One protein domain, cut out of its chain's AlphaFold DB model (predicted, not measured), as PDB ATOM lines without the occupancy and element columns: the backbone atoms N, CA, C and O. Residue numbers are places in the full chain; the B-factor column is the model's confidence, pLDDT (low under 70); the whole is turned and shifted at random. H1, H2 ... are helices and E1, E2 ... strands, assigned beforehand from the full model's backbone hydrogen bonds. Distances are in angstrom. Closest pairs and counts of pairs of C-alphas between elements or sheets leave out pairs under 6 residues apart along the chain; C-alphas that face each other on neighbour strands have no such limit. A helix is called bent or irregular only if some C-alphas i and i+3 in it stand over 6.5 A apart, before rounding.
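AT A GLANCE: This is residues 9 to 102 of the 146 residues of the protein "Hypothetical protein" of Miscanthus lutarioriparius (UniProt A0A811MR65). An antiparallel hairpin of two strands, E1 and E2, has the long, kinked helix H1 packed on it mainly along E1, while H2 and H3 meet in a corner at the end of the hairpin where E1 begins and E2 ends. Residues 9 to 16 of H1 and residues 92 to 102, of which 92 to 100 belong to H3, stick out as two arms and make the length. The printed part has 94 residues, with three named helices and two named strands in the order H1, H2, E1, E2, H3; the class is mostly helix. The whole is loose, with a radius of gyration of the C-alphas of 15.6 A and spans of 51 by 37 by 25 A.

HOW THE PARTS SIT: E1, residues 64 to 69, and E2, residues 73 to 80, form a hairpin of antiparallel neighbours, with 146 degrees between their directions. N 67 and O 75, at 2.8 A, and N 77 and O 65, at 2.7 A, are within hydrogen-bond range. E2 bends by 53 degrees at residue 77. The closest C-alphas of E1 and H1, residues 9 to 38, are those of Ser 68 and Glu 25, 5.5 A apart. H1 and E2 are only just apart, at 8.2 A. The closest C-alphas of E1 and H3, residues 81 to 100, are those of Asn 65 and Asn 81, 5.0 A apart. H3 and H2, residues 50 to 62, touch only at their ends, about perpendicular at 85 degrees; H2 does so with residues 60 to 62 alone and H3 with 81 to 82 alone, and the closest C-alphas, those of Leu 61 and Asn 81, are 4.7 A apart. H1 and H3 are close but not clearly touching, with the C-alphas of Ser 37 and Met 88 7.4 A apart, at a steep tilt of 55 degrees, the same way. H1 and H2 are apart. Each O i to N i+4 pair of H3 is within hydrogen-bond range, against 21 of 26 in H1 and 7 of 9 in H2.

IN THESE COORDINATES: E1 measures 15.3 A from first to last C-alpha and E2 18.8 A. H1 begins at C-alpha 9, (353.835, 238.266, 187.668), and measures 33.8 A; it has a kink of 106 degrees near residue 31 and is irregular, with C-alphas 30 and 33 9.2 A apart. H2, 19.4 A long, is irregular too, with C-alphas 51 and 54 7.5 A apart. H3, 28.8 A long, ends at C-alpha 100, (367.757, 195.458, 203.935).

THE WHOLE: The two C-alphas farthest apart are those of Glu 10 and Arg 101, at 51.2 A. Residues 49 to 55, of which 50 to 55 belong to H2, also stand free. The printed part has no cut. The link from H1 to H2, 11 residues, is long; the other links are tight. Mean pLDDT of the printed part is 87.8, and residues 34 to 36 are under 70.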
ATOM      1  N   ARG A   9     354.265 239.505 187.014       89.56
ATOM      2  CA  ARG A   9     353.835 238.266 187.668       89.56
ATOM      3  C   ARG A   9     353.270 237.261 186.671       89.56
ATOM      4  O   ARG A   9     353.614 236.089 186.748       89.56
ATOM      5  N   GLU A  10     352.420 237.705 185.751       90.31
ATOM      6  CA  GLU A  10     351.862 236.831 184.714       90.31
ATOM      7  C   GLU A  10     352.967 236.306 183.799       90.31
ATOM      8  O   GLU A  10     352.998 235.115 183.502       90.31
ATOM      9  N   LEU A  11     353.931 237.159 183.438       91.19
ATOM     10  CA  LEU A  11     355.105 236.741 182.675       91.19
ATOM     11  C   LEU A  11     355.923 235.677 183.424       91.19
ATOM     12  O   LEU A  11     356.348 234.691 182.821       91.19
ATOM     13  N   ALA A  12     356.112 235.839 184.736       91.31
ATOM     14  CA  ALA A  12     356.808 234.857 185.560       91.31
ATOM     15  C   ALA A  12     356.041 233.529 185.654       91.31
ATOM     16  O   ALA A  12     356.660 232.475 185.541       91.31
ATOM     17  N   CYS A  13     354.712 233.561 185.808       89.81
ATOM     18  CA  CYS A  13     353.877 232.356 185.822       89.81
ATOM     19  C   CYS A  13     353.957 231.597 184.495       89.81
ATOM     20  O   CYS A  13     354.271 230.413 184.505       89.81
ATOM     21  N   VAL A  14     353.778 232.284 183.363       90.69
ATOM     22  CA  VAL A  14     353.876 231.667 182.027       90.69
ATOM     23  C   VAL A  14     355.269 231.080 181.794       90.69
ATOM     24  O   VAL A  14     355.402 229.974 181.277       90.69
ATOM     25  N   THR A  15     356.317 231.792 182.213       93.50
ATOM     26  CA  THR A  15     357.697 231.296 182.103       93.50
ATOM     27  C   THR A  15     357.911 230.058 182.970       93.50
ATOM     28  O   THR A  15     358.492 229.078 182.509       93.50
ATOM     29  N   ALA A  16     357.431 230.080 184.216       91.00
ATOM     30  CA  ALA A  16     357.537 228.952 185.133       91.00
ATOM     31  C   ALA A  16     356.783 227.729 184.599       91.00
ATOM     32  O   ALA A  16     357.341 226.636 184.607       91.00
ATOM     33  N   GLU A  17     355.566 227.912 184.087       90.06
ATOM     34  CA  GLU A  17     354.773 226.862 183.439       90.06
ATOM     35  C   GLU A  17     355.494 226.291 182.212       90.06
ATOM     36  O   GLU A  17     355.628 225.074 182.096       90.06
ATOM     37  N   GLY A  18     356.050 227.146 181.348       91.56
ATOM     38  CA  GLY A  18     356.808 226.710 180.172       91.56
ATOM     39  C   GLY A  18     358.068 225.913 180.524       91.56
ATOM     40  O   GLY A  18     358.331 224.870 179.925       91.56
ATOM     41  N   VAL A  19     358.828 226.351 181.533       93.62
ATOM     42  CA  VAL A  19     359.983 225.593 182.052       93.62
ATOM     43  C   VAL A  19     359.527 224.257 182.629       93.62
ATOM     44  O   VAL A  19     360.172 223.233 182.407       93.62
ATOM     45  N   ALA A  20     358.411 224.258 183.354       91.38
ATOM     46  CA  ALA A  20     357.851 223.060 183.938       91.38
ATOM     47  C   ALA A  20     357.517 222.040 182.830       91.38
ATOM     48  O   ALA A  20     357.944 220.891 182.954       91.38
ATOM     49  N   ASP A  21     356.819 222.438 181.768       90.19
ATOM     50  CA  ASP A  21     356.458 221.559 180.645       90.19
ATOM     51  C   ASP A  21     357.701 221.039 179.901       90.19
ATOM     52  O   ASP A  21     357.820 219.839 179.656       90.19
ATOM     53  N   MET A  22     358.684 221.906 179.633       91.62
ATOM     54  CA  MET A  22     359.939 221.514 178.975       91.62
ATOM     55  C   MET A  22     360.699 220.441 179.770       91.62
ATOM     56  O   MET A  22     361.227 219.484 179.196       91.62
ATOM     57  N   VAL A  23     360.769 220.589 181.097       92.69
ATOM     58  CA  VAL A  23     361.427 219.604 181.967       92.69
ATOM     59  C   VAL A  23     360.639 218.295 182.007       92.69
ATOM     60  O   VAL A  23     361.262 217.237 181.998       92.69
ATOM     61  N   ASP A  24     359.302 218.347 182.026       91.00
ATOM     62  CA  ASP A  24     358.476 217.131 181.994       91.00
ATOM     63  C   ASP A  24     358.782 216.299 180.754       91.00
ATOM     64  O   ASP A  24     359.119 215.118 180.848       91.00
ATOM     65  N   GLU A  25     358.735 216.953 179.595       90.38
ATOM     66  CA  GLU A  25     358.988 216.312 178.317       90.38
ATOM     67  C   GLU A  25     360.411 215.756 178.272       90.38
ATOM     68  O   GLU A  25     360.596 214.582 177.970       90.38
ATOM     69  N   SER A  26     361.413 216.537 178.683       90.19
ATOM     70  CA  SER A  26     362.820 216.108 178.697       90.19
ATOM     71  C   SER A  26     363.082 214.898 179.605       90.19
ATOM     72  O   SER A  26     363.902 214.036 179.279       90.19
ATOM     73  N   VAL A  27     362.402 214.804 180.748       91.00
ATOM     74  CA  VAL A  27     362.563 213.670 181.667       91.00
ATOM     75  C   VAL A  27     361.798 212.451 181.162       91.00
ATOM     76  O   VAL A  27     362.369 211.360 181.108       91.00
ATOM     77  N   ALA A  28     360.550 212.620 180.719       87.56
ATOM     78  CA  ALA A  28     359.787 211.545 180.084       87.56
ATOM     79  C   ALA A  28     360.556 210.954 178.891       87.56
ATOM     80  O   ALA A  28     360.598 209.737 178.696       87.56
ATOM     81  N   MET A  29     361.262 211.818 178.168       85.19
ATOM     82  CA  MET A  29     362.167 211.470 177.089       85.19
ATOM     83  C   MET A  29     363.354 210.618 177.497       85.19
ATOM     84  O   MET A  29     363.638 209.612 176.845       85.19
ATOM     85  N   ALA A  30     364.032 210.995 178.577       89.25
ATOM     86  CA  ALA A  30     365.169 210.244 179.087       89.25
ATOM     87  C   ALA A  30     364.771 208.819 179.507       89.25
ATOM     88  O   ALA A  30     365.544 207.879 179.326       89.25
ATOM     89  N   PHE A  31     363.553 208.646 180.032       85.75
ATOM     90  CA  PHE A  31     363.036 207.333 180.414       85.75
ATOM     91  C   PHE A  31     362.409 206.548 179.251       85.75
ATOM     92  O   PHE A  31     362.292 205.323 179.343       85.75
ATOM     93  N   GLY A  32     362.021 207.204 178.152       79.50
ATOM     94  CA  GLY A  32     361.476 206.564 176.953       79.50
ATOM     95  C   GLY A  32     360.313 205.616 177.264       79.50
ATOM     96  O   GLY A  32     359.336 205.992 177.908       79.50
ATOM     97  N   HIS A  33     360.427 204.350 176.849       70.88
ATOM     98  CA  HIS A  33     359.411 203.321 177.123       70.88
ATOM     99  C   HIS A  33     359.221 203.012 178.621       70.88
ATOM    100  O   HIS A  33     358.181 202.479 178.999       70.88
ATOM    101  N   ALA A  34     360.187 203.361 179.479       68.50
ATOM    102  CA  ALA A  34     360.114 203.164 180.927       68.50
ATOM    103  C   ALA A  34     359.522 204.371 181.684       68.50
ATOM    104  O   ALA A  34     359.435 204.343 182.916       68.50
ATOM    105  N   CYS A  35     359.101 205.433 180.982       64.94
ATOM    106  CA  CYS A  35     358.573 206.643 181.624       64.94
ATOM    107  C   CYS A  35     357.317 206.384 182.469       64.94
ATOM    108  O   CYS A  35     357.086 207.108 183.424       64.94
ATOM    109  N   GLY A  36     356.544 205.330 182.184       65.31
ATOM    110  CA  GLY A  36     355.321 204.998 182.923       65.31
ATOM    111  C   GLY A  36     355.526 204.274 184.259       65.31
ATOM    112  O   GLY A  36     354.561 204.133 185.008       65.31
ATOM    113  N   SER A  37     356.742 203.799 184.559       72.69
ATOM    114  CA  SER A  37     357.043 203.050 185.793       72.69
ATOM    115  C   SER A  37     358.068 203.735 186.693       72.69
ATOM    116  O   SER A  37     358.003 203.584 187.908       72.69
ATOM    117  N   ASN A  38     359.007 204.485 186.110       86.06
ATOM    118  CA  ASN A  38     360.161 205.036 186.832       86.06
ATOM    119  C   ASN A  38     360.086 206.555 187.028       86.06
ATOM    120  O   ASN A  38     360.898 207.122 187.759       86.06
ATOM    121  N   TYR A  39     359.127 207.212 186.375       89.44
ATOM    122  CA  TYR A  39     358.897 208.644 186.476       89.44
ATOM    123  C   TYR A  39     357.405 208.919 186.643       89.44
ATOM    124  O   TYR A  39     356.571 208.447 185.876       89.44
ATOM    125  N   VAL A  40     357.055 209.692 187.665       90.31
ATOM    126  CA  VAL A  40     355.690 210.171 187.873       90.31
ATOM    127  C   VAL A  40     355.773 211.658 188.145       90.31
ATOM    128  O   VAL A  40     356.453 212.088 189.078       90.31
ATOM    129  N   ARG A  41     355.064 212.442 187.333       90.19
ATOM    130  CA  ARG A  41     354.883 213.867 187.567       90.19
ATOM    131  C   ARG A  41     353.465 214.146 188.030       90.19
ATOM    132  O   ARG A  41     352.502 213.803 187.349       90.19
ATOM    133  N   ILE A  42     353.367 214.807 189.179       89.88
ATOM    134  CA  ILE A  42     352.119 215.305 189.748       89.88
ATOM    135  C   ILE A  42     352.240 216.822 189.843       89.88
ATOM    136  O   ILE A  42     353.126 217.338 190.523       89.88
ATOM    137  N   GLN A  43     351.373 217.533 189.131       86.88
ATOM    138  CA  GLN A  43     351.370 218.989 189.095       86.88
ATOM    139  C   GLN A  43     349.943 219.502 189.255       86.88
ATOM    140  O   GLN A  43     349.034 219.063 188.554       86.88
ATOM    141  N   ALA A  44     349.765 220.460 190.161       80.12
ATOM    142  CA  ALA A  44     348.508 221.174 190.308       80.12
ATOM    143  C   ALA A  44     348.394 222.258 189.225       80.12
ATOM    144  O   ALA A  44     349.338 223.012 188.988       80.12
ATOM    145  N   SER A  45     347.225 222.360 188.592       72.31
ATOM    146  CA  SER A  45     346.932 223.368 187.560       72.31
ATOM    147  C   SER A  45     346.744 224.779 188.124       72.31
ATOM    148  O   SER A  45     346.861 225.761 187.398       72.31
ATOM    149  N   LYS A  46     346.450 224.898 189.421       73.06
ATOM    150  CA  LYS A  46     346.297 226.173 190.119       73.06
ATOM    151  C   LYS A  46     346.819 226.031 191.536       73.06
ATOM    152  O   LYS A  46     346.581 225.010 192.173       73.06
ATOM    153  N   VAL A  47     347.494 227.064 192.033       72.00
ATOM    154  CA  VAL A  47     347.877 227.138 193.446       72.00
ATOM    155  C   VAL A  47     346.600 227.366 194.261       72.00
ATOM    156  O   VAL A  47     345.987 228.431 194.113       72.00
ATOM    157  N   PRO A  48     346.151 226.389 195.068       74.81
ATOM    158  CA  PRO A  48     344.974 226.564 195.904       74.81
ATOM    159  C   PRO A  48     345.274 227.565 197.022       74.81
ATOM    160  O   PRO A  48     346.427 227.754 197.423       74.81
ATOM    161  N   ALA A  49     344.231 228.202 197.556       77.69
ATOM    162  CA  ALA A  49     344.377 228.911 198.819       77.69
ATOM    163  C   ALA A  49     344.813 227.909 199.902       77.69
ATOM    164  O   ALA A  49     344.409 226.749 199.872       77.69
ATOM    165  N   ALA A  50     345.625 228.343 200.871       77.19
ATOM    166  CA  ALA A  50     346.229 227.429 201.849       77.19
ATOM    167  C   ALA A  50     345.201 226.549 202.591       77.19
ATOM    168  O   ALA A  50     345.471 225.384 202.859       77.19
ATOM    169  N   HIS A  51     344.006 227.085 202.864       82.06
ATOM    170  CA  HIS A  51     342.921 226.364 203.535       82.06
ATOM    171  C   HIS A  51     342.224 225.314 202.650       82.06
ATOM    172  O   HIS A  51     341.603 224.397 203.176       82.06
ATOM    173  N   GLU A  52     342.353 225.407 201.325       83.19
ATOM    174  CA  GLU A  52     341.777 224.461 200.358       83.19
ATOM    175  C   GLU A  52     342.821 223.477 199.820       83.19
ATOM    176  O   GLU A  52     342.493 222.606 199.017       83.19
ATOM    177  N   ALA A  53     344.085 223.596 200.239       84.12
ATOM    178  CA  ALA A  53     345.188 222.838 199.659       84.12
ATOM    179  C   ALA A  53     345.003 221.319 199.778       84.12
ATOM    180  O   ALA A  53     345.302 220.601 198.828       84.12
ATOM    181  N   ALA A  54     344.467 220.839 200.905       86.38
ATOM    182  CA  ALA A  54     344.181 219.420 201.105       86.38
ATOM    183  C   ALA A  54     343.091 218.918 200.145       86.38
ATOM    184  O   ALA A  54     343.308 217.956 199.417       86.38
ATOM    185  N   VAL A  55     341.964 219.631 200.063       87.62
ATOM    186  CA  VAL A  55     340.844 219.281 199.173       87.62
ATOM    187  C   VAL A  55     341.271 219.345 197.704       87.62
ATOM    188  O   VAL A  55     340.944 218.467 196.909       87.62
ATOM    189  N   ALA A  56     342.054 220.360 197.334       88.06
ATOM    190  CA  ALA A  56     342.606 220.489 195.992       88.06
ATOM    191  C   ALA A  56     343.593 219.357 195.662       88.06
ATOM    192  O   ALA A  56     343.596 218.861 194.535       88.06
ATOM    193  N   ALA A  57     344.404 218.922 196.632       89.00
ATOM    194  CA  ALA A  57     345.305 217.788 196.465       89.00
ATOM    195  C   ALA A  57     344.535 216.471 196.303       89.00
ATOM    196  O   ALA A  57     344.860 215.695 195.409       89.00
ATOM    197  N   GLU A  58     343.484 216.239 197.091       90.25
ATOM    198  CA  GLU A  58     342.610 215.067 196.946       90.25
ATOM    199  C   GLU A  58     341.928 215.039 195.575       90.25
ATOM    200  O   GLU A  58     341.984 214.031 194.866       90.25
ATOM    201  N   ALA A  59     341.362 216.169 195.145       91.06
ATOM    202  CA  ALA A  59     340.754 216.295 193.825       91.06
ATOM    203  C   ALA A  59     341.775 216.051 192.700       91.06
ATOM    204  O   ALA A  59     341.457 215.402 191.706       91.06
ATOM    205  N   MET A  60     343.008 216.537 192.855       91.44
ATOM    206  CA  MET A  60     344.102 216.277 191.918       91.44
ATOM    207  C   MET A  60     344.489 214.793 191.904       91.44
ATOM    208  O   MET A  60     344.710 214.241 190.829       91.44
ATOM    209  N   LEU A  61     344.557 214.124 193.056       93.75
ATOM    210  CA  LEU A  61     344.888 212.698 193.143       93.75
ATOM    211  C   LEU A  61     343.826 211.807 192.479       93.75
ATOM    212  O   LEU A  61     344.174 210.788 191.882       93.75
ATOM    213  N   ALA A  62     342.557 212.217 192.513       94.06
ATOM    214  CA  ALA A  62     341.455 211.510 191.859       94.06
ATOM    215  C   ALA A  62     341.443 211.656 190.323       94.06
ATOM    216  O   ALA A  62     340.805 210.864 189.628       94.06
ATOM    217  N   GLN A  63     342.133 212.656 189.766       93.44
ATOM    218  CA  GLN A  63     342.189 212.858 188.318       93.44
ATOM    219  C   GLN A  63     343.022 211.777 187.628       93.44
ATOM    220  O   GLN A  63     344.005 211.265 188.172       93.44
ATOM    221  N   ARG A  64     342.657 211.478 186.378       93.88
ATOM    222  CA  ARG A  64     343.497 210.675 185.487       93.88
ATOM    223  C   ARG A  64     344.809 211.395 185.215       93.88
ATOM    224  O   ARG A  64     344.815 212.588 184.910       93.88
ATOM    225  N   ASN A  65     345.909 210.660 185.322       91.44
ATOM    226  CA  ASN A  65     347.231 211.235 185.133       91.44
ATOM    227  C   ASN A  65     347.444 211.664 183.677       91.44
ATOM    228  O   ASN A  65     346.958 211.010 182.759       91.44
ATOM    229  N   VAL A  66     348.200 212.736 183.461       90.06
ATOM    230  CA  VAL A  66     348.637 213.167 182.130       90.06
ATOM    231  C   VAL A  66     350.126 212.868 181.998       90.06
ATOM    232  O   VAL A  66     350.919 213.281 182.836       90.06
ATOM    233  N   GLU A  67     350.490 212.136 180.953       88.75
ATOM    234  CA  GLU A  67     351.853 211.701 180.656       88.75
ATOM    235  C   GLU A  67     352.377 212.437 179.427       88.75
ATOM    236  O   GLU A  67     351.689 212.501 178.406       88.75
ATOM    237  N   SER A  68     353.612 212.920 179.481       86.94
ATOM    238  CA  SER A  68     354.319 213.371 178.283       86.94
ATOM    239  C   SER A  68     354.880 212.169 177.519       86.94
ATOM    240  O   SER A  68     355.553 211.311 178.086       86.94
ATOM    241  N   VAL A  69     354.576 212.081 176.222       80.88
ATOM    242  CA  VAL A  69     354.991 210.992 175.331       80.88
ATOM    243  C   VAL A  69     355.824 211.559 174.188       80.88
ATOM    244  O   VAL A  69     355.397 212.463 173.467       80.88
ATOM    245  N   LEU A  70     356.998 210.964 173.983       70.81
ATOM    246  CA  LEU A  70     357.941 211.363 172.945       70.81
ATOM    247  C   LEU A  70     357.284 211.489 171.562       70.81
ATOM    248  O   LEU A  70     356.698 210.526 171.064       70.81
ATOM    249  N   PHE A  71     357.421 212.666 170.940       71.19
ATOM    250  CA  PHE A  71     356.902 213.014 169.605       71.19
ATOM    251  C   PHE A  71     355.378 212.856 169.466       71.19
ATOM    252  O   PHE A  71     354.847 212.925 168.359       71.19
ATOM    253  N   ARG A  72     354.661 212.631 170.573       76.56
ATOM    254  CA  ARG A  72     353.206 212.424 170.612       76.56
ATOM    255  C   ARG A  72     352.496 213.412 171.536       76.56
ATOM    256  O   ARG A  72     351.273 213.373 171.631       76.56
ATOM    257  N   GLY A  73     353.244 214.305 172.186       84.31
ATOM    258  CA  GLY A  73     352.706 215.300 173.106       84.31
ATOM    259  C   GLY A  73     352.183 214.665 174.394       84.31
ATOM    260  O   GLY A  73     352.708 213.658 174.865       84.31
ATOM    261  N   ARG A  74     351.142 215.260 174.977       88.38
ATOM    262  CA  ARG A  74     350.538 214.789 176.230       88.38
ATOM    263  C   ARG A  74     349.459 213.737 175.973       88.38
ATOM    264  O   ARG A  74     348.599 213.919 175.113       88.38
ATOM    265  N   ARG A  75     349.465 212.665 176.763       88.38
ATOM    266  CA  ARG A  75     348.485 211.574 176.736       88.38
ATOM    267  C   ARG A  75     347.808 211.429 178.094       88.38
ATOM    268  O   ARG A  75     348.472 211.456 179.123       88.38
ATOM    269  N   LEU A  76     346.496 211.215 178.099       90.38
ATOM    270  CA  LEU A  76     345.767 210.863 179.315       90.38
ATOM    271  C   LEU A  76     345.993 209.380 179.652       90.38
ATOM    272  O   LEU A  76     345.755 208.506 178.818       90.38
ATOM    273  N   SER A  77     346.462 209.110 180.863       89.88
ATOM    274  CA  SER A  77     346.680 207.772 181.405       89.88
ATOM    275  C   SER A  77     345.354 207.104 181.756       89.88
ATOM    276  O   SER A  77     344.357 207.758 182.074       89.88
ATOM    277  N   GLU A  78     345.347 205.775 181.744       92.81
ATOM    278  CA  GLU A  78     344.201 205.008 182.230       92.81
ATOM    279  C   GLU A  78     344.071 205.083 183.752       92.81
ATOM    280  O   GLU A  78     342.950 205.005 184.266       92.81
ATOM    281  N   ARG A  79     345.208 205.282 184.429       93.38
ATOM    282  CA  ARG A  79     345.331 205.326 185.883       93.38
ATOM    283  C   ARG A  79     345.145 206.726 186.447       93.38
ATOM    284  O   ARG A  79     345.494 207.730 185.811       93.38
ATOM    285  N   THR A  80     344.638 206.788 187.668       95.25
ATOM    286  CA  THR A  80     344.586 208.028 188.448       95.25
ATOM    287  C   THR A  80     345.970 208.423 188.961       95.25
ATOM    288  O   THR A  80     346.914 207.625 188.989       95.25
ATOM    289  N   ASN A  81     346.106 209.684 189.362       94.31
ATOM    290  CA  ASN A  81     347.304 210.180 190.027       94.31
ATOM    291  C   ASN A  81     347.585 209.402 191.325       94.31
ATOM    292  O   ASN A  81     348.735 209.034 191.563       94.31
ATOM    293  N   ALA A  82     346.548 209.088 192.110       95.44
ATOM    294  CA  ALA A  82     346.655 208.254 193.308       95.44
ATOM    295  C   ALA A  82     347.240 206.870 192.992       95.44
ATOM    296  O   ALA A  82     348.265 206.495 193.550       95.44
ATOM    297  N   GLU A  83     346.673 206.162 192.012       95.50
ATOM    298  CA  GLU A  83     347.127 204.816 191.634       95.50
ATOM    299  C   GLU A  83     348.597 204.781 191.198       95.50
ATOM    300  O   GLU A  83     349.311 203.809 191.451       95.50
ATOM    301  N   LYS A  84     349.075 205.837 190.531       93.31
ATOM    302  CA  LYS A  84     350.489 205.947 190.155       93.31
ATOM    303  C   LYS A  84     351.399 206.174 191.353       93.31
ATOM    304  O   LYS A  84     352.466 205.564 191.419       93.31
ATOM    305  N   VAL A  85     350.991 207.043 192.274       94.19
ATOM    306  CA  VAL A  85     351.734 207.295 193.514       94.19
ATOM    307  C   VAL A  85     351.796 206.021 194.354       94.19
ATOM    308  O   VAL A  85     352.878 205.654 194.809       94.19
ATOM    309  N   ASP A  86     350.688 205.292 194.469       95.69
ATOM    310  CA  ASP A  86     350.620 204.024 195.195       95.69
ATOM    311  C   ASP A  86     351.511 202.951 194.559       95.69
ATOM    312  O   ASP A  86     352.261 202.260 195.256       95.69
ATOM    313  N   ALA A  87     351.503 202.837 193.226       93.50
ATOM    314  CA  ALA A  87     352.392 201.921 192.512       93.50
ATOM    315  C   ALA A  87     353.873 202.255 192.756       93.50
ATOM    316  O   ALA A  87     354.679 201.355 193.002       93.50
ATOM    317  N   MET A  88     354.235 203.541 192.743       92.31
ATOM    318  CA  MET A  88     355.601 203.982 193.030       92.31
ATOM    319  C   MET A  88     355.986 203.717 194.492       92.31
ATOM    320  O   MET A  88     357.091 203.243 194.761       92.31
ATOM    321  N   ALA A  89     355.077 203.952 195.441       94.81
ATOM    322  CA  ALA A  89     355.283 203.634 196.851       94.81
ATOM    323  C   ALA A  89     355.528 202.132 197.069       94.81
ATOM    324  O   ALA A  89     356.426 201.759 197.826       94.81
ATOM    325  N   ALA A  90     354.800 201.266 196.360       95.00
ATOM    326  CA  ALA A  90     355.023 199.824 196.413       95.00
ATOM    327  C   ALA A  90     356.433 199.433 195.931       95.00
ATOM    328  O   ALA A  90     357.093 198.612 196.574       95.00
ATOM    329  N   GLU A  91     356.930 200.036 194.848       93.81
ATOM    330  CA  GLU A  91     358.303 199.807 194.370       93.81
ATOM    331  C   GLU A  91     359.361 200.326 195.357       93.81
ATOM    332  O   GLU A  91     360.367 199.654 195.589       93.81
ATOM    333  N   LEU A  92     359.114 201.459 196.023       93.62
ATOM    334  CA  LEU A  92     360.004 201.976 197.069       93.62
ATOM    335  C   LEU A  92     360.099 201.031 198.274       93.62
ATOM    336  O   LEU A  92     361.194 200.804 198.792       93.62
ATOM    337  N   VAL A  93     358.978 200.441 198.703       96.06
ATOM    338  CA  VAL A  93     358.969 199.443 199.786       96.06
ATOM    339  C   VAL A  93     359.747 198.192 199.376       96.06
ATOM    340  O   VAL A  93     360.580 197.708 200.147       96.06
ATOM    341  N   LYS A  94     359.538 197.689 198.152       94.62
ATOM    342  CA  LYS A  94     360.295 196.542 197.619       94.62
ATOM    343  C   LYS A  94     361.795 196.828 197.570       94.62
ATOM    344  O   LYS A  94     362.586 195.990 197.998       94.62
ATOM    345  N   GLU A  95     362.191 198.003 197.090       93.69
ATOM    346  CA  GLU A  95     363.598 198.402 197.010       93.69
ATOM    347  C   GLU A  95     364.231 198.538 198.400       93.69
ATOM    348  O   GLU A  95     365.360 198.091 198.618       93.69
ATOM    349  N   GLN A  96     363.498 199.088 199.369       92.75
ATOM    350  CA  GLN A  96     363.955 199.174 200.753       92.75
ATOM    351  C   GLN A  96     364.191 197.783 201.356       92.75
ATOM    352  O   GLN A  96     365.237 197.540 201.961       92.75
ATOM    353  N   GLU A  97     363.259 196.850 201.167       94.75
ATOM    354  CA  GLU A  97     363.410 195.466 201.628       94.75
ATOM    355  C   GLU A  97     364.562 194.747 200.918       94.75
ATOM    356  O   GLU A  97     365.344 194.037 201.558       94.75
ATOM    357  N   ARG A  98     364.739 194.983 199.614       93.50
ATOM    358  CA  ARG A  98     365.869 194.448 198.848       93.50
ATOM    359  C   ARG A  98     367.204 194.930 199.416       93.50
ATOM    360  O   ARG A  98     368.117 194.122 199.570       93.50
ATOM    361  N   ARG A  99     367.324 196.217 199.762       92.38
ATOM    362  CA  ARG A  99     368.533 196.770 200.401       92.38
ATOM    363  C   ARG A  99     368.751 196.213 201.800       92.38
ATOM    364  O   ARG A  99     369.882 195.893 202.137       92.38
ATOM    365  N   ARG A 100     367.686 196.049 202.587       90.31
ATOM    366  CA  ARG A 100     367.757 195.458 203.935       90.31
ATOM    367  C   ARG A 100     368.254 194.016 203.929       90.31
ATOM    368  O   ARG A 100     368.961 193.621 204.846       90.31
ATOM    369  N   ARG A 101     367.888 193.242 202.907       92.75
ATOM    370  CA  ARG A 101     368.309 191.840 202.742       92.75
ATOM    371  C   ARG A 101     369.612 191.691 201.959       92.75
ATOM    372  O   ARG A 101     370.106 190.576 201.815       92.75
ATOM    373  N   SER A 102     370.147 192.780 201.411       89.62
ATOM    374  CA  SER A 102     371.381 192.730 200.644       89.62
ATOM    375  C   SER A 102     372.570 192.539 201.589       89.62
ATOM    376  O   SER A 102     372.679 193.269 202.571       89.62
TER     377      SER A 102